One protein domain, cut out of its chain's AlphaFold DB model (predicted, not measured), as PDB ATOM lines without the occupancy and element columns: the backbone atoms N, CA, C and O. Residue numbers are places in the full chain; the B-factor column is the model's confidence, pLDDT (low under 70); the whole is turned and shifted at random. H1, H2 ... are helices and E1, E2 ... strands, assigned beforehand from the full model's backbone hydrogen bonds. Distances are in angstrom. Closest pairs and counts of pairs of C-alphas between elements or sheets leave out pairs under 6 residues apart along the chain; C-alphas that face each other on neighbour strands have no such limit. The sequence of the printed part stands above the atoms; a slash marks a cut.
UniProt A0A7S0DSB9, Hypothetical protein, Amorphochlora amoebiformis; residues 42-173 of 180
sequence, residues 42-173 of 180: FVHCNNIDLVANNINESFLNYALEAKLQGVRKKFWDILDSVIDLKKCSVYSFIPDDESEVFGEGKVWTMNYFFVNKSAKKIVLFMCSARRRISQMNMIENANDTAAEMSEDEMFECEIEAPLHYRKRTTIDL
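What this domain is: This is residues 42 to 173 of the 180 residues of the protein "Hypothetical protein" of Amorphochlora amoebiformis (UniProt A0A7S0DSB9). A twisted antiparallel sheet is built round the long hairpin E3 and E4, with H1 over one face and H3 reaching the sheet only with residues 79 to 83; H2 sits at the turn between these helices. Beyond one end of the long hairpin, residues 136 to 151 stick out as a loop that adds to the length. The printed part has 132 residues with four named helices and five named strands, along the chain E1 H1 H2 H3 E2 E3 E4 H4 E5, mixed in class, with sheet order E1 E2 E3 E4 E5. It is loose, with a radius of gyration of the C-alphas of 17.4 A, and spans 59 by 35 by 29 A.

Where its parts are: Find C-alpha 42 at (166.978, 265.344, 163.099), where E1, residues 42 to 44, begins. Next come H1, residues 48 to 58, 15.4 A, H2, residues 62 to 67, and H3, residues 71 to 83, 18.2 A. Then read E2, residues 89 to 93, E3, residues 106 to 116, 29.2 A, and E4, residues 121 to 131, 33.4 A. H4, residues 133 to 136, precedes E5, residues 170 to 172, ending at C-alpha 172, (173.774, 251.951, 177.886).

How they stand to each other: E2, E3 and E4 form a meander, each strand the antiparallel neighbour of the one before; look at N 91 and O 113, 3.0 A, and N 112 and O 125, 2.8 A. Edge strand E1 is the antiparallel neighbour of E2, with N 43 and O 92 within hydrogen-bond range at 2.9 A; the antiparallel neighbours E4 and E5 have no N and O pair within hydrogen-bond range. H1 is on the sheet at a height of 9.7 A. H2 and H3 only just touch, only at the corner, with 3 pairs of C-alphas within 8 A, the closest Glu 65 and Val 71, 6.0 A. Every O i to N i+4 pair is within range in H1, H2 and H3; H4 is too short for one.

The domain as a whole: The C-alphas of Ser 118 and Asn 143 are the farthest apart, 59.2 A. The printed part has no cut; the links E2 to E3 and H4 to E5 are long. Look for pLDDT under 70 at residues 97 to 100, 103 to 104 and 132 to 173.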
ATOM      1  N   PHE A  42     167.009 266.792 163.166       92.12
ATOM      2  CA  PHE A  42     166.978 265.344 163.099       92.12
ATOM      3  C   PHE A  42     165.887 264.869 162.145       92.12
ATOM      4  O   PHE A  42     164.733 265.286 162.228       92.12
ATOM      5  N   VAL A  43     166.220 263.909 161.288       92.19
ATOM      6  CA  VAL A  43     165.281 263.328 160.323       92.19
ATOM      7  C   VAL A  43     165.126 261.839 160.583       92.19
ATOM      8  O   VAL A  43     166.111 261.117 160.698       92.19
ATOM      9  N   HIS A  44     163.886 261.355 160.666       93.38
ATOM     10  CA  HIS A  44     163.628 259.919 160.729       93.38
ATOM     11  C   HIS A  44     163.848 259.266 159.357       93.38
ATOM     12  O   HIS A  44     163.213 259.629 158.364       93.38
ATOM     13  N   CYS A  45     164.731 258.272 159.301       93.00
ATOM     14  CA  CYS A  45     165.043 257.544 158.080       93.00
ATOM     15  C   CYS A  45     164.037 256.402 157.883       93.00
ATOM     16  O   CYS A  45     164.190 255.315 158.434       93.00
ATOM     17  N   ASN A  46     163.009 256.635 157.063       89.12
ATOM     18  CA  ASN A  46     161.948 255.646 156.816       89.12
ATOM     19  C   ASN A  46     162.426 254.400 156.053       89.12
ATOM     20  O   ASN A  46     161.815 253.341 156.164       89.12
ATOM     21  N   ASN A  47     163.489 254.529 155.255       89.69
ATOM     22  CA  ASN A  47     164.048 253.435 154.472       89.69
ATOM     23  C   ASN A  47     165.454 253.104 154.983       89.69
ATOM     24  O   ASN A  47     166.428 253.786 154.662       89.69
ATOM     25  N   ILE A  48     165.533 252.058 155.803       90.06
ATOM     26  CA  ILE A  48     166.780 251.602 156.427       90.06
ATOM     27  C   ILE A  48     167.729 251.012 155.376       90.06
ATOM     28  O   ILE A  48     168.940 251.183 155.495       90.06
ATOM     29  N   ASP A  49     167.202 250.400 154.312       92.62
ATOM     30  CA  ASP A  49     168.022 249.856 153.225       92.62
ATOM     31  C   ASP A  49     168.778 250.969 152.493       92.62
ATOM     32  O   ASP A  49     169.944 250.798 152.151       92.62
ATOM     33  N   LEU A  50     168.165 252.147 152.314       93.62
ATOM     34  CA  LEU A  50     168.865 253.311 151.760       93.62
ATOM     35  C   LEU A  50     169.991 253.795 152.673       93.62
ATOM     36  O   LEU A  50     171.060 254.136 152.176       93.62
ATOM     37  N   VAL A  51     169.786 253.792 153.995       94.75
ATOM     38  CA  VAL A  51     170.849 254.138 154.953       94.75
ATOM     39  C   VAL A  51     171.997 253.134 154.863       94.75
ATOM     40  O   VAL A  51     173.158 253.529 154.767       94.75
ATOM     41  N   ALA A  52     171.683 251.838 154.840       95.31
ATOM     42  CA  ALA A  52     172.682 250.783 154.718       95.31
ATOM     43  C   ALA A  52     173.448 250.872 153.393       95.31
ATOM     44  O   ALA A  52     174.675 250.785 153.387       95.31
ATOM     45  N   ASN A  53     172.747 251.108 152.282       95.62
ATOM     46  CA  ASN A  53     173.361 251.316 150.974       95.62
ATOM     47  C   ASN A  53     174.252 252.559 150.967       95.62
ATOM     48  O   ASN A  53     175.370 252.486 150.475       95.62
ATOM     49  N   ASN A  54     173.821 253.666 151.574       95.25
ATOM     50  CA  ASN A  54     174.636 254.874 151.660       95.25
ATOM     51  C   ASN A  54     175.955 254.616 152.412       95.25
ATOM     52  O   ASN A  54     177.033 254.945 151.916       95.25
ATOM     53  N   ILE A  55     175.876 253.949 153.570       95.19
ATOM     54  CA  ILE A  55     177.055 253.536 154.347       95.19
ATOM     55  C   ILE A  55     177.948 252.600 153.518       95.19
ATOM     56  O   ILE A  55     179.172 252.737 153.542       95.19
ATOM     57  N   ASN A  56     177.355 251.668 152.770       95.38
ATOM     58  CA  ASN A  56     178.088 250.713 151.943       95.38
ATOM     59  C   ASN A  56     178.814 251.358 150.762       95.38
ATOM     60  O   ASN A  56     179.942 250.973 150.475       95.38
ATOM     61  N   GLU A  57     178.181 252.301 150.073       94.06
ATOM     62  CA  GLU A  57     178.759 252.932 148.886       94.06
ATOM     63  C   GLU A  57     179.777 254.016 149.246       94.06
ATOM     64  O   GLU A  57     180.773 254.175 148.546       94.06
ATOM     65  N   SER A  58     179.578 254.729 150.357       91.19
ATOM     66  CA  SER A  58     180.472 255.831 150.728       91.19
ATOM     67  C   SER A  58     181.607 255.393 151.654       91.19
ATOM     68  O   SER A  58     182.770 255.668 151.364       91.19
ATOM     69  N   PHE A  59     181.289 254.699 152.757       91.75
ATOM     70  CA  PHE A  59     182.267 254.321 153.784       91.75
ATOM     71  C   PHE A  59     182.815 252.904 153.570       91.75
ATOM     72  O   PHE A  59     184.021 252.724 153.434       91.75
ATOM     73  N   LEU A  60     181.948 251.889 153.481       92.25
ATOM     74  CA  LEU A  60     182.346 250.483 153.275       92.25
ATOM     75  C   LEU A  60     182.484 250.141 151.786       92.25
ATOM     76  O   LEU A  60     182.063 249.064 151.340       92.25
ATOM     77  N   ASN A  61     183.020 251.090 151.022       90.81
ATOM     78  CA  ASN A  61     183.101 251.031 149.573       90.81
ATOM     79  C   ASN A  61     184.044 249.915 149.094       90.81
ATOM     80  O   ASN A  61     184.760 249.280 149.876       90.81
ATOM     81  N   TYR A  62     184.049 249.670 147.785       90.00
ATOM     82  CA  TYR A  62     184.855 248.599 147.200       90.00
ATOM     83  C   TYR A  62     186.361 248.764 147.464       90.00
ATOM     84  O   TYR A  62     187.050 247.776 147.712       90.00
ATOM     85  N   ALA A  63     186.875 249.998 147.468       89.00
ATOM     86  CA  ALA A  63     188.289 250.259 147.722       89.00
ATOM     87  C   ALA A  63     188.690 249.876 149.158       89.00
ATOM     88  O   ALA A  63     189.749 249.279 149.366       89.00
ATOM     89  N   LEU A  64     187.835 250.161 150.147       87.00
ATOM     90  CA  LEU A  64     188.067 249.745 151.529       87.00
ATOM     91  C   LEU A  64     187.974 248.223 151.680       87.00
ATOM     92  O   LEU A  64     188.819 247.629 152.345       87.00
ATOM     93  N   GLU A  65     186.995 247.585 151.039       88.44
ATOM     94  CA  GLU A  65     186.835 246.126 151.059       88.44
ATOM     95  C   GLU A  65     188.030 245.406 150.407       88.44
ATOM     96  O   GLU A  65     188.484 244.377 150.908       88.44
ATOM     97  N   ALA A  66     188.600 245.972 149.337       90.69
ATOM     98  CA  ALA A  66     189.808 245.450 148.700       90.69
ATOM     99  C   ALA A  66     191.038 245.529 149.623       90.69
ATOM    100  O   ALA A  66     191.864 244.614 149.628       90.69
ATOM    101  N   LYS A  67     191.147 246.592 150.433       91.38
ATOM    102  CA  LYS A  67     192.224 246.772 151.424       91.38
ATOM    103  C   LYS A  67     192.015 245.913 152.676       91.38
ATOM    104  O   LYS A  67     192.974 245.376 153.224       91.38
ATOM    105  N   LEU A  68     190.772 245.779 153.135       92.31
ATOM    106  CA  LEU A  68     190.383 245.075 154.356       92.31
ATOM    107  C   LEU A  68     189.291 244.048 154.046       92.31
ATOM    108  O   LEU A  68     188.102 244.289 154.246       92.31
ATOM    109  N   GLN A  69     189.706 242.864 153.601       93.06
ATOM    110  CA  GLN A  69     188.774 241.810 153.204       93.06
ATOM    111  C   GLN A  69     187.785 241.440 154.324       93.06
ATOM    112  O   GLN A  69     188.158 241.134 155.467       93.06
ATOM    113  N   GLY A  70     186.500 241.432 153.975       93.25
ATOM    114  CA  GLY A  70     185.387 241.115 154.856       93.25
ATOM    115  C   GLY A  70     185.010 242.235 155.826       93.25
ATOM    116  O   GLY A  70     184.244 241.969 156.758       93.25
ATOM    117  N   VAL A  71     185.540 243.456 155.671       92.25
ATOM    118  CA  VAL A  71     185.242 244.574 156.580       92.25
ATOM    119  C   VAL A  71     183.766 244.936 156.554       92.25
ATOM    120  O   VAL A  71     183.186 245.118 157.624       92.25
ATOM    121  N   ARG A  72     183.121 244.934 155.378       94.31
ATOM    122  CA  ARG A  72     181.691 245.238 155.264       94.31
ATOM    123  C   ARG A  72     180.855 244.270 156.095       94.31
ATOM    124  O   ARG A  72     180.040 244.694 156.909       94.31
ATOM    125  N   LYS A  73     181.092 242.963 155.939       95.69
ATOM    126  CA  LYS A  73     180.375 241.933 156.704       95.69
ATOM    127  C   LYS A  73     180.630 242.082 158.207       95.69
ATOM    128  O   LYS A  73     179.683 242.103 158.983       95.69
ATOM    129  N   LYS A  74     181.896 242.225 158.613       95.81
ATOM    130  CA  LYS A  74     182.272 242.375 160.028       95.81
ATOM    131  C   LYS A  74     181.634 243.606 160.668       95.81
ATOM    132  O   LYS A  74     181.178 243.514 161.802       95.81
ATOM    133  N   PHE A  75     181.592 244.734 159.959       95.62
ATOM    134  CA  PHE A  75     180.960 245.960 160.441       95.62
ATOM    135  C   PHE A  75     179.483 245.727 160.771       95.62
ATOM    136  O   PHE A  75     179.061 245.990 161.898       95.62
ATOM    137  N   TRP A  76     178.721 245.176 159.821       96.69
ATOM    138  CA  TRP A  76     177.291 244.928 160.010       96.69
ATOM    139  C   TRP A  76     177.014 243.855 161.065       96.69
ATOM    140  O   TRP A  76     176.127 244.057 161.890       96.69
ATOM    141  N   ASP A  77     177.802 242.775 161.107       96.75
ATOM    142  CA  ASP A  77     177.684 241.734 162.137       96.75
ATOM    143  C   ASP A  77     177.896 242.314 163.549       96.75
ATOM    144  O   ASP A  77     177.142 242.015 164.478       96.75
ATOM    145  N   ILE A  78     178.918 243.163 163.725       96.12
ATOM    146  CA  ILE A  78     179.203 243.807 165.013       96.12
ATOM    147  C   ILE A  78     178.075 244.767 165.377       96.12
ATOM    148  O   ILE A  78     177.584 244.715 166.505       96.12
ATOM    149  N   LEU A  79     177.652 245.619 164.441       95.12
ATOM    150  CA  LEU A  79     176.590 246.585 164.694       95.12
ATOM    151  C   LEU A  79     175.294 245.874 165.105       95.12
ATOM    152  O   LEU A  79     174.741 246.198 166.156       95.12
ATOM    153  N   ASP A  80     174.875 244.847 164.359       96.62
ATOM    154  CA  ASP A  80     173.690 244.043 164.675       96.62
ATOM    155  C   ASP A  80     173.800 243.361 166.044       96.62
ATOM    156  O   ASP A  80     172.868 243.426 166.842       96.62
ATOM    157  N   SER A  81     174.970 242.807 166.383       95.25
ATOM    158  CA  SER A  81     175.185 242.175 167.692       95.25
ATOM    159  C   SER A  81     175.046 243.142 168.877       95.25
ATOM    160  O   SER A  81     174.667 242.734 169.977       95.25
ATOM    161  N   VAL A  82     175.349 244.429 168.673       93.94
ATOM    162  CA  VAL A  82     175.315 245.451 169.728       93.94
ATOM    163  C   VAL A  82     173.905 246.008 169.923       93.94
ATOM    164  O   VAL A  82     173.493 246.226 171.074       93.94
ATOM    165  N   ILE A  83     173.186 246.255 168.821       93.94
ATOM    166  CA  ILE A  83     171.963 247.069 168.824       93.94
ATOM    167  C   ILE A  83     170.696 246.342 168.355       93.94
ATOM    168  O   ILE A  83     169.612 246.851 168.632       93.94
ATOM    169  N   ASP A  84     170.810 245.157 167.744       95.44
ATOM    170  CA  ASP A  84     169.714 244.426 167.082       95.44
ATOM    171  C   ASP A  84     169.019 245.317 166.036       95.44
ATOM    172  O   ASP A  84     168.000 245.960 166.310       95.44
ATOM    173  N   LEU A  85     169.599 245.380 164.829       94.19
ATOM    174  CA  LEU A  85     169.214 246.330 163.776       94.19
ATOM    175  C   LEU A  85     167.749 246.179 163.358       94.19
ATOM    176  O   LEU A  85     167.106 247.160 162.989       94.19
ATOM    177  N   LYS A  86     167.186 244.971 163.473       94.31
ATOM    178  CA  LYS A  86     165.780 244.696 163.136       94.31
ATOM    179  C   LYS A  86     164.791 245.417 164.048       94.31
ATOM    180  O   LYS A  86     163.640 245.605 163.664       94.31
ATOM    181  N   LYS A  87     165.215 245.797 165.255       94.19
ATOM    182  CA  LYS A  87     164.396 246.531 166.231       94.19
ATOM    183  C   LYS A  87     164.749 248.017 166.302       94.19
ATOM    184  O   LYS A  87     164.256 248.713 167.194       94.19
ATOM    185  N   CYS A  88     165.600 248.503 165.400       94.50
ATOM    186  CA  CYS A  88     166.016 249.896 165.381       94.50
ATOM    187  C   CYS A  88     165.067 250.777 164.572       94.50
ATOM    188  O   CYS A  88     164.650 250.438 163.467       94.50
ATOM    189  N   SER A  89     164.813 251.968 165.104       95.50
ATOM    190  CA  SER A  89     164.464 253.136 164.296       95.50
ATOM    191  C   SER A  89     165.744 253.921 164.022       95.50
ATOM    192  O   SER A  89     166.587 254.039 164.917       95.50
ATOM    193  N   VAL A  90     165.899 254.437 162.803       96.06
ATOM    194  CA  VAL A  90     167.107 255.162 162.394       96.06
ATOM    195  C   VAL A  90     166.790 256.640 162.217       96.06
ATOM    196  O   VAL A  90     165.770 256.991 161.625       96.06
ATOM    197  N   TYR A  91     167.663 257.501 162.729       95.88
ATOM    198  CA  TYR A  91     167.556 258.952 162.592       95.88
ATOM    199  C   TYR A  91     168.870 259.518 162.064       95.88
ATOM    200  O   TYR A  91     169.929 259.024 162.436       95.88
ATOM    201  N   SER A  92     168.821 260.550 161.229       94.38
ATOM    202  CA  SER A  92     170.002 261.294 160.793       94.38
ATOM    203  C   SER A  92     170.053 262.666 161.448       94.38
ATOM    204  O   SER A  92     169.026 263.338 161.502       94.38
ATOM    205  N   PHE A  93     171.232 263.088 161.895       92.56
ATOM    206  CA  PHE A  93     171.498 264.466 162.308       92.56
ATOM    207  C   PHE A  93     172.093 265.257 161.144       92.56
ATOM    208  O   PHE A  93     173.093 264.840 160.548       92.56
ATOM    209  N   ILE A  94     171.455 266.378 160.828       86.88
ATOM    210  CA  ILE A  94     171.883 267.309 159.789       86.88
ATOM    211  C   ILE A  94     172.471 268.518 160.520       86.88
ATOM    212  O   ILE A  94     171.708 269.286 161.103       86.88
ATOM    213  N   PRO A  95     173.806 268.643 160.579       81.88
ATOM    214  CA  PRO A  95     174.435 269.798 161.198       81.88
ATOM    215  C   PRO A  95     174.201 271.047 160.347       81.88
ATOM    216  O   PRO A  95     173.920 270.941 159.154       81.88
ATOM    217  N   ASP A  96     174.353 272.217 160.962       76.06
ATOM    218  CA  ASP A  96     174.360 273.484 160.233       76.06
ATOM    219  C   ASP A  96     175.555 273.528 159.263       76.06
ATOM    220  O   ASP A  96     176.682 273.164 159.633       76.06
ATOM    221  N   ASP A  97     175.303 273.963 158.028       65.00
ATOM    222  CA  ASP A  97     176.297 274.040 156.952       65.00
ATOM    223  C   ASP A  97     177.419 275.039 157.295       65.00
ATOM    224  O   ASP A  97     178.554 274.869 156.851       65.00
ATOM    225  N   GLU A  98     177.133 276.024 158.153       67.19
ATOM    226  CA  GLU A  98     178.096 277.022 158.643       67.19
ATOM    227  C   GLU A  98     178.967 276.512 159.808       67.19
ATOM    228  O   GLU A  98     179.828 277.228 160.323       67.19
ATOM    229  N   SER A  99     178.759 275.277 160.277       69.69
ATOM    230  CA  SER A  99     179.535 274.760 161.403       69.69
ATOM    231  C   SER A  99     180.974 274.433 160.992       69.69
ATOM    232  O   SER A  99     181.226 273.561 160.164       69.69
ATOM    233  N   GLU A 100     181.956 275.046 161.651       67.00
ATOM    234  CA  GLU A 100     183.381 274.760 161.400       67.00
ATOM    235  C   GLU A 100     183.717 273.267 161.609       67.00
ATOM    236  O   GLU A 100     184.522 272.673 160.894       67.00
ATOM    237  N   VAL A 101     183.036 272.610 162.557       70.50
ATOM    238  CA  VAL A 101     183.264 271.198 162.905       70.50
ATOM    239  C   VAL A 101     182.627 270.225 161.903       70.50
ATOM    240  O   VAL A 101     183.171 269.135 161.665       70.50
ATOM    241  N   PHE A 102     181.483 270.573 161.298       72.56
ATOM    242  CA  PHE A 102     180.736 269.658 160.428       72.56
ATOM    243  C   PHE A 102     180.623 270.070 158.958       72.56
ATOM    244  O   PHE A 102     180.335 269.187 158.151       72.56
ATOM    245  N   GLY A 103     180.885 271.327 158.607       65.38
ATOM    246  CA  GLY A 103     180.725 271.875 157.259       65.38
ATOM    247  C   GLY A 103     182.017 271.936 156.443       65.38
ATOM    248  O   GLY A 103     182.029 271.541 155.275       65.38
ATOM    249  N   GLU A 104     183.139 272.376 157.023       68.81
ATOM    250  CA  GLU A 104     184.296 272.745 156.197       68.81
ATOM    251  C   GLU A 104     185.056 271.533 155.612       68.81
ATOM    252  O   GLU A 104     185.462 270.594 156.307       68.81
ATOM    253  N   GLY A 105     185.255 271.550 154.287       72.62
ATOM    254  CA  GLY A 105     186.130 270.621 153.557       72.62
ATOM    255  C   GLY A 105     185.628 269.177 153.416       72.62
ATOM    256  O   GLY A 105     186.350 268.331 152.872       72.62
ATOM    257  N   LYS A 106     184.410 268.866 153.881       79.25
ATOM    258  CA  LYS A 106     183.835 267.512 153.827       79.25
ATOM    259  C   LYS A 106     183.161 267.233 152.479       79.25
ATOM    260  O   LYS A 106     182.388 268.032 151.968       79.25
ATOM    261  N   VAL A 107     183.461 266.072 151.895       83.25
ATOM    262  CA  VAL A 107     182.825 265.551 150.667       83.25
ATOM    263  C   VAL A 107     181.451 264.985 150.985       83.25
ATOM    264  O   VAL A 107     180.498 265.175 150.237       83.25
ATOM    265  N   TRP A 108     181.378 264.251 152.089       87.00
ATOM    266  CA  TRP A 108     180.155 263.690 152.624       87.00
ATOM    267  C   TRP A 108     180.296 263.547 154.134       87.00
ATOM    268  O   TRP A 108     181.394 263.340 154.658       87.00
ATOM    269  N   THR A 109     179.156 263.617 154.810       87.12
ATOM    270  CA  THR A 109     179.024 263.393 156.246       87.12
ATOM    271  C   THR A 109     177.822 262.487 156.480       87.12
ATOM    272  O   THR A 109     176.781 262.622 155.838       87.12
ATOM    273  N   MET A 110     177.967 261.544 157.400       88.81
ATOM    274  CA  MET A 110     176.941 260.604 157.823       88.81
ATOM    275  C   MET A 110     176.871 260.628 159.336       88.81
ATOM    276  O   MET A 110     177.803 260.175 159.991       88.81
ATOM    277  N   ASN A 111     175.760 261.117 159.881       92.94
ATOM    278  CA  ASN A 111     175.505 261.124 161.318       92.94
ATOM    279  C   ASN A 111     174.209 260.358 161.580       92.94
ATOM    280  O   ASN A 111     173.127 260.940 161.536       92.94
ATOM    281  N   TYR A 112     174.302 259.050 161.807       95.69
ATOM    282  CA  TYR A 112     173.146 258.180 162.019       95.69
ATOM    283  C   TYR A 112     173.030 257.725 163.473       95.69
ATOM    284  O   TYR A 112     174.002 257.300 164.092       95.69
ATOM    285  N   PHE A 113     171.809 257.736 163.997       96.50
ATOM    286  CA  PHE A 113     171.438 257.170 165.286       96.50
ATOM    287  C   PHE A 113     170.613 255.914 165.058       96.50
ATOM    288  O   PHE A 113     169.508 255.982 164.522       96.50
ATOM    289  N   PHE A 114     171.117 254.776 165.524       96.38
ATOM    290  CA  PHE A 114     170.374 253.522 165.585       96.38
ATOM    291  C   PHE A 114     169.758 253.400 166.976       96.38
ATOM    292  O   PHE A 114     170.460 253.164 167.961       96.38
ATOM    293  N   VAL A 115     168.443 253.595 167.065       95.69
ATOM    294  CA  VAL A 115     167.716 253.654 168.336       95.69
ATOM    295  C   VAL A 115     166.907 252.380 168.516       95.69
ATOM    296  O   VAL A 115     165.896 252.175 167.845       95.69
ATOM    297  N   ASN A 116     167.310 251.542 169.469       94.75
ATOM    298  CA  ASN A 116     166.515 250.401 169.905       94.75
ATOM    299  C   ASN A 116     165.816 250.744 171.226       94.75
ATOM    300  O   ASN A 116     166.384 250.616 172.315       94.75
ATOM    301  N   LYS A 117     164.549 251.168 171.127       90.44
ATOM    302  CA  LYS A 117     163.736 251.564 172.290       90.44
ATOM    303  C   LYS A 117     163.503 250.403 173.260       90.44
ATOM    304  O   LYS A 117     163.486 250.620 174.466       90.44
ATOM    305  N   SER A 118     163.363 249.178 172.745       91.75
ATOM    306  CA  SER A 118     163.114 247.987 173.571       91.75
ATOM    307  C   SER A 118     164.320 247.613 174.432       91.75
ATOM    308  O   SER A 118     164.164 247.292 175.607       91.75
ATOM    309  N   ALA A 119     165.527 247.733 173.872       90.06
ATOM    310  CA  ALA A 119     166.777 247.488 174.579       90.06
ATOM    311  C   ALA A 119     167.278 248.710 175.364       90.06
ATOM    312  O   ALA A 119     168.267 248.588 176.079       90.06
ATOM    313  N   LYS A 120     166.624 249.875 175.221       91.31
ATOM    314  CA  LYS A 120     167.081 251.173 175.740       91.31
ATOM    315  C   LYS A 120     168.541 251.452 175.358       91.31
ATOM    316  O   LYS A 120     169.375 251.770 176.200       91.31
ATOM    317  N   LYS A 121     168.855 251.308 174.073       90.94
ATOM    318  CA  LYS A 121     170.201 251.539 173.545       90.94
ATOM    319  C   LYS A 121     170.159 252.469 172.346       90.94
ATOM    320  O   LYS A 121     169.227 252.412 171.539       90.94
ATOM    321  N   ILE A 122     171.203 253.279 172.228       95.06
ATOM    322  CA  ILE A 122     171.460 254.131 171.072       95.06
ATOM    323  C   ILE A 122     172.901 253.891 170.630       95.06
ATOM    324  O   ILE A 122     173.820 253.908 171.450       95.06
ATOM    325  N   VAL A 123     173.086 253.655 169.333       95.62
ATOM    326  CA  VAL A 123     174.401 253.717 168.688       95.62
ATOM    327  C   VAL A 123     174.428 254.947 167.800       95.62
ATOM    328  O   VAL A 123     173.588 255.086 166.912       95.62
ATOM    329  N   LEU A 124     175.401 255.818 168.045       95.25
ATOM    330  CA  LEU A 124     175.736 256.931 167.171       95.25
ATOM    331  C   LEU A 124     176.851 256.488 166.219       95.25
ATOM    332  O   LEU A 124     177.939 256.116 166.657       95.25
ATOM    333  N   PHE A 125     176.562 256.511 164.924       94.00
ATOM    334  CA  PHE A 125     177.526 256.316 163.852       94.00
ATOM    335  C   PHE A 125     177.770 257.660 163.173       94.00
ATOM    336  O   PHE A 125     176.885 258.185 162.500       94.00
ATOM    337  N   MET A 126     178.965 258.207 163.370       90.31
ATOM    338  CA  MET A 126     179.410 259.439 162.732       90.31
ATOM    339  C   MET A 126     180.625 259.149 161.870       90.31
ATOM    340  O   MET A 126     181.605 258.577 162.347       90.31
ATOM    341  N   CYS A 127     180.543 259.511 160.599       88.88
ATOM    342  CA  CYS A 127     181.604 259.297 159.633       88.88
ATOM    343  C   CYS A 127     181.574 260.409 158.589       88.88
ATOM    344  O   CYS A 127     180.504 260.838 158.163       88.88
ATOM    345  N   SER A 128     182.740 260.865 158.154       87.38
ATOM    346  CA  SER A 128     182.860 261.838 157.076       87.38
ATOM    347  C   SER A 128     184.112 261.571 156.264       87.38
ATOM    348  O   SER A 128     185.101 261.091 156.810       87.38
ATOM    349  N   ALA A 129     184.092 261.951 154.991       85.12
ATOM    350  CA  ALA A 129     185.305 262.076 154.193       85.12
ATOM    351  C   ALA A 129     185.592 263.547 153.925       85.12
ATOM    352  O   ALA A 129     184.671 264.323 153.665       85.12
ATOM    353  N   ARG A 130     186.870 263.918 153.927       79.00
ATOM    354  CA  ARG A 130     187.343 265.243 153.520       79.00
ATOM    355  C   ARG A 130     188.170 265.132 152.245       79.00
ATOM    356  O   ARG A 130     188.742 264.082 151.953       79.00
ATOM    357  N   ARG A 131     188.218 266.209 151.461       70.12
ATOM    358  CA  ARG A 131     189.185 266.309 150.355       70.12
ATOM    359  C   ARG A 131     190.522 266.743 150.933       70.12
ATOM    360  O   ARG A 131     190.557 267.701 151.694       70.12
ATOM    361  N   ARG A 132     191.628 266.139 150.491       62.66
ATOM    362  CA  ARG A 132     192.974 266.602 150.880       62.66
ATOM    363  C   ARG A 132     193.290 268.041 150.448       62.66
ATOM    364  O   ARG A 132     194.116 268.698 151.067       62.66
ATOM    365  N   ILE A 133     192.615 268.555 149.415       57.81
ATOM    366  CA  ILE A 133     192.905 269.873 148.823       57.81
ATOM    367  C   ILE A 133     192.715 271.032 149.822       57.81
ATOM    368  O   ILE A 133     193.416 272.033 149.708       57.81
ATOM    369  N   SER A 134     191.855 270.908 150.841       50.03
ATOM    370  CA  SER A 134     191.684 271.976 151.843       50.03
ATOM    371  C   SER A 134     192.917 272.199 152.732       50.03
ATOM    372  O   SER A 134     193.072 273.297 153.258       50.03
ATOM    373  N   GLN A 135     193.839 271.230 152.850       44.38
ATOM    374  CA  GLN A 135     195.125 271.439 153.536       44.38
ATOM    375  C   GLN A 135     196.185 272.122 152.648       44.38
ATOM    376  O   GLN A 135     197.159 272.668 153.164       44.38
ATOM    377  N   MET A 136     196.007 272.142 151.321       42.75
ATOM    378  CA  MET A 136     197.024 272.655 150.391       42.75
ATOM    379  C   MET A 136     197.046 274.191 150.303       42.75
ATOM    380  O   MET A 136     198.098 274.769 150.041       42.75
ATOM    381  N   ASN A 137     195.934 274.873 150.605       43.22
ATOM    382  CA  ASN A 137     195.882 276.345 150.601       43.22
ATOM    383  C   ASN A 137     196.680 276.993 151.754       43.22
ATOM    384  O   ASN A 137     196.870 278.205 151.758       43.22
ATOM    385  N   MET A 138     197.188 276.201 152.708       42.88
ATOM    386  CA  MET A 138     198.163 276.655 153.712       42.88
ATOM    387  C   MET A 138     199.625 276.398 153.287       42.88
ATOM    388  O   MET A 138     200.543 276.846 153.973       42.88
ATOM    389  N   ILE A 139     199.861 275.704 152.162       47.75
ATOM    390  CA  ILE A 139     201.192 275.293 151.669       47.75
ATOM    391  C   ILE A 139     201.556 275.993 150.340       47.75
ATOM    392  O   ILE A 139     202.643 275.801 149.807       47.75
ATOM    393  N   GLU A 140     200.747 276.926 149.827       41.97
ATOM    394  CA  GLU A 140     201.133 277.748 148.658       41.97
ATOM    395  C   GLU A 140     202.235 278.797 148.938       41.97
ATOM    396  O   GLU A 140     202.569 279.596 148.069       41.97
ATOM    397  N   ASN A 141     202.878 278.761 150.112       45.44
ATOM    398  CA  ASN A 141     204.093 279.537 150.397       45.44
ATOM    399  C   ASN A 141     205.369 278.683 150.516       45.44
ATOM    400  O   ASN A 141     206.347 279.128 151.119       45.44
ATOM    401  N   ALA A 142     205.403 277.476 149.944       44.59
ATOM    402  CA  ALA A 142     206.653 276.734 149.790       44.59
ATOM    403  C   ALA A 142     206.646 275.814 148.555       44.59
ATOM    404  O   ALA A 142     206.374 274.628 148.660       44.59
ATOM    405  N   ASN A 143     207.003 276.403 147.410       42.72
ATOM    406  CA  ASN A 143     207.715 275.824 146.263       42.72
ATOM    407  C   ASN A 143     207.346 274.416 145.742       42.72
ATOM    408  O   ASN A 143     207.620 273.399 146.373       42.72
ATOM    409  N   ASP A 144     206.941 274.401 144.466       47.88
ATOM    410  CA  ASP A 144     207.320 273.426 143.431       47.88
ATOM    411  C   ASP A 144     207.417 271.955 143.860       47.88
ATOM    412  O   ASP A 144     208.499 271.407 144.053       47.88
ATOM    413  N   THR A 145     206.278 271.269 143.898       45.06
ATOM    414  CA  THR A 145     206.182 269.860 143.482       45.06
ATOM    415  C   THR A 145     204.721 269.534 143.181       45.06
ATOM    416  O   THR A 145     203.986 269.009 144.012       45.06
ATOM    417  N   ALA A 146     204.285 269.834 141.955       43.94
ATOM    418  CA  ALA A 146     203.106 269.201 141.369       43.94
ATOM    419  C   ALA A 146     203.430 267.716 141.122       43.94
ATOM    420  O   ALA A 146     203.758 267.307 140.011       43.94
ATOM    421  N   ALA A 147     203.447 266.928 142.197       46.34
ATOM    422  CA  ALA A 147     203.539 265.483 142.125       46.34
ATOM    423  C   ALA A 147     202.165 264.943 141.721       46.34
ATOM    424  O   ALA A 147     201.149 265.282 142.326       46.34
ATOM    425  N   GLU A 148     202.150 264.127 140.672       50.06
ATOM    426  CA  GLU A 148     200.994 263.378 140.190       50.06
ATOM    427  C   GLU A 148     200.432 262.498 141.322       50.06
ATOM    428  O   GLU A 148     200.879 261.374 141.542       50.06
ATOM    429  N   MET A 149     199.467 263.021 142.080       47.84
ATOM    430  CA  MET A 149     198.719 262.246 143.067       47.84
ATOM    431  C   MET A 149     197.609 261.481 142.346       47.84
ATOM    432  O   MET A 149     196.773 262.074 141.663       47.84
ATOM    433  N   SER A 150     197.609 260.154 142.478       47.56
ATOM    434  CA  SER A 150     196.563 259.295 141.908       47.56
ATOM    435  C   SER A 150     195.186 259.597 142.519       47.56
ATOM    436  O   SER A 150     195.099 259.988 143.684       47.56
ATOM    437  N   GLU A 151     194.100 259.384 141.767       48.81
ATOM    438  CA  GLU A 151     192.717 259.604 142.242       48.81
ATOM    439  C   GLU A 151     192.406 258.852 143.554       48.81
ATOM    440  O   GLU A 151     191.637 259.340 144.383       48.81
ATOM    441  N   ASP A 152     193.068 257.713 143.788       45.38
ATOM    442  CA  ASP A 152     192.949 256.902 145.007       45.38
ATOM    443  C   ASP A 152     193.518 257.584 146.270       45.38
ATOM    444  O   ASP A 152     193.141 257.227 147.388       45.38
ATOM    445  N   GLU A 153     194.403 258.576 146.119       48.22
ATOM    446  CA  GLU A 153     194.973 259.372 147.218       48.22
ATOM    447  C   GLU A 153     194.228 260.696 147.460       48.22
ATOM    448  O   GLU A 153     194.564 261.433 148.390       48.22
ATOM    449  N   MET A 154     193.216 261.006 146.642       47.62
ATOM    450  CA  MET A 154     192.439 262.250 146.710       47.62
ATOM    451  C   MET A 154     191.426 262.261 147.867       47.62
ATOM    452  O   MET A 154     191.067 263.327 148.380       47.62
ATOM    453  N   PHE A 155     190.982 261.074 148.289       43.28
ATOM    454  CA  PHE A 155     190.018 260.875 149.366       43.28
ATOM    455  C   PHE A 155     190.683 260.147 150.526       43.28
ATOM    456  O   PHE A 155     190.729 258.918 150.576       43.28
ATOM    457  N   GLU A 156     191.176 260.907 151.494       42.06
ATOM    458  CA  GLU A 156     191.538 260.323 152.773       42.06
ATOM    459  C   GLU A 156     190.287 260.318 153.652       42.06
ATOM    460  O   GLU A 156     189.754 261.361 154.040       42.06
ATOM    461  N   CYS A 157     189.782 259.121 153.956       38.28
ATOM    462  CA  CYS A 157     188.946 258.948 155.132       38.28
ATOM    463  C   CYS A 157     189.883 259.072 156.335       38.28
ATOM    464  O   CYS A 157     190.295 258.068 156.915       38.28
ATOM    465  N   GLU A 158     190.259 260.303 156.683       35.44
ATOM    466  CA  GLU A 158     190.758 260.575 158.018       35.44
ATOM    467  C   GLU A 158     189.607 260.218 158.954       35.44
ATOM    468  O   GLU A 158     188.663 260.979 159.168       35.44
ATOM    469  N   ILE A 159     189.680 259.014 159.521       37.69
ATOM    470  CA  ILE A 159     189.152 258.813 160.855       37.69
ATOM    471  C   ILE A 159     190.053 259.706 161.707       37.69
ATOM    472  O   ILE A 159     191.033 259.227 162.275       37.69
ATOM    473  N   GLU A 160     189.785 261.017 161.737       31.08
ATOM    474  CA  GLU A 160     190.179 261.830 162.873       31.08
ATOM    475  C   GLU A 160     189.583 261.068 164.038       31.08
ATOM    476  O   GLU A 160     188.371 261.075 164.254       31.08
ATOM    477  N   ALA A 161     190.417 260.283 164.720       29.59
ATOM    478  CA  ALA A 161     190.068 259.832 166.037       29.59
ATOM    479  C   ALA A 161     189.720 261.141 166.745       29.59
ATOM    480  O   ALA A 161     190.615 261.988 166.859       29.59
ATOM    481  N   PRO A 162     188.451 261.359 167.153       33.44
ATOM    482  CA  PRO A 162     188.176 262.481 168.025       33.44
ATOM    483  C   PRO A 162     189.203 262.350 169.140       33.44
ATOM    484  O   PRO A 162     189.462 261.221 169.568       33.44
ATOM    485  N   LEU A 163     189.848 263.463 169.488       30.47
ATOM    486  CA  LEU A 163     191.111 263.613 170.228       30.47
ATOM    487  C   LEU A 163     191.299 262.762 171.500       30.47
ATOM    488  O   LEU A 163     192.362 262.788 172.109       30.47
ATOM    489  N   HIS A 164     190.345 261.921 171.867       30.25
ATOM    490  CA  HIS A 164     190.550 260.753 172.694       30.25
ATOM    491  C   HIS A 164     189.895 259.519 172.062       30.25
ATOM    492  O   HIS A 164     188.673 259.423 171.967       30.25
ATOM    493  N   TYR A 165     190.709 258.513 171.720       30.62
ATOM    494  CA  TYR A 165     190.266 257.126 171.576       30.62
ATOM    495  C   TYR A 165     189.486 256.721 172.840       30.62
ATOM    496  O   TYR A 165     190.057 256.263 173.833       30.62
ATOM    497  N   ARG A 166     188.165 256.909 172.836       33.12
ATOM    498  CA  ARG A 166     187.276 256.388 173.869       33.12
ATOM    499  C   ARG A 166     186.691 255.099 173.327       33.12
ATOM    500  O   ARG A 166     185.790 255.089 172.493       33.12
ATOM    501  N   LYS A 167     187.267 253.983 173.783       35.28
ATOM    502  CA  LYS A 167     186.717 252.639 173.593       35.28
ATOM    503  C   LYS A 167     185.206 252.678 173.834       35.28
ATOM    504  O   LYS A 167     184.781 252.853 174.969       35.28
ATOM    505  N   ARG A 168     184.447 252.386 172.774       37.91
ATOM    506  CA  ARG A 168     183.071 251.878 172.825       37.91
ATOM    507  C   ARG A 168     182.033 252.908 173.306       37.91
ATOM    508  O   ARG A 168     181.613 252.880 174.455       37.91
ATOM    509  N   THR A 169     181.511 253.726 172.392       42.59
ATOM    510  CA  THR A 169     180.283 254.508 172.632       42.59
ATOM    511  C   THR A 169     179.049 253.646 172.351       42.59
ATOM    512  O   THR A 169     178.278 253.886 171.430       42.59
ATOM    513  N   THR A 170     178.869 252.580 173.131       37.59
ATOM    514  CA  THR A 170     177.518 252.068 173.379       37.59
ATOM    515  C   THR A 170     177.073 252.762 174.653       37.59
ATOM    516  O   THR A 170     177.521 252.388 175.735       37.59
ATOM    517  N   ILE A 171     176.259 253.813 174.532       45.19
ATOM    518  CA  ILE A 171     175.651 254.426 175.712       45.19
ATOM    519  C   ILE A 171     174.524 253.491 176.141       45.19
ATOM    520  O   ILE A 171     173.479 253.394 175.494       45.19
ATOM    521  N   ASP A 172     174.785 252.736 177.201       41.88
ATOM    522  CA  ASP A 172     173.774 251.951 177.886       41.88
ATOM    523  C   ASP A 172     172.879 252.913 178.680       41.88
ATOM    524  O   ASP A 172     173.292 253.457 179.709       41.88
ATOM    525  N   LEU A 173     171.650 253.148 178.205       43.66
ATOM    526  CA  LEU A 173     170.707 254.042 178.886       43.66
ATOM    527  C   LEU A 173     170.243 253.478 180.243       43.66
ATOM    528  O   LEU A 173     169.533 254.168 180.970       43.66
TER     529      LEU A 173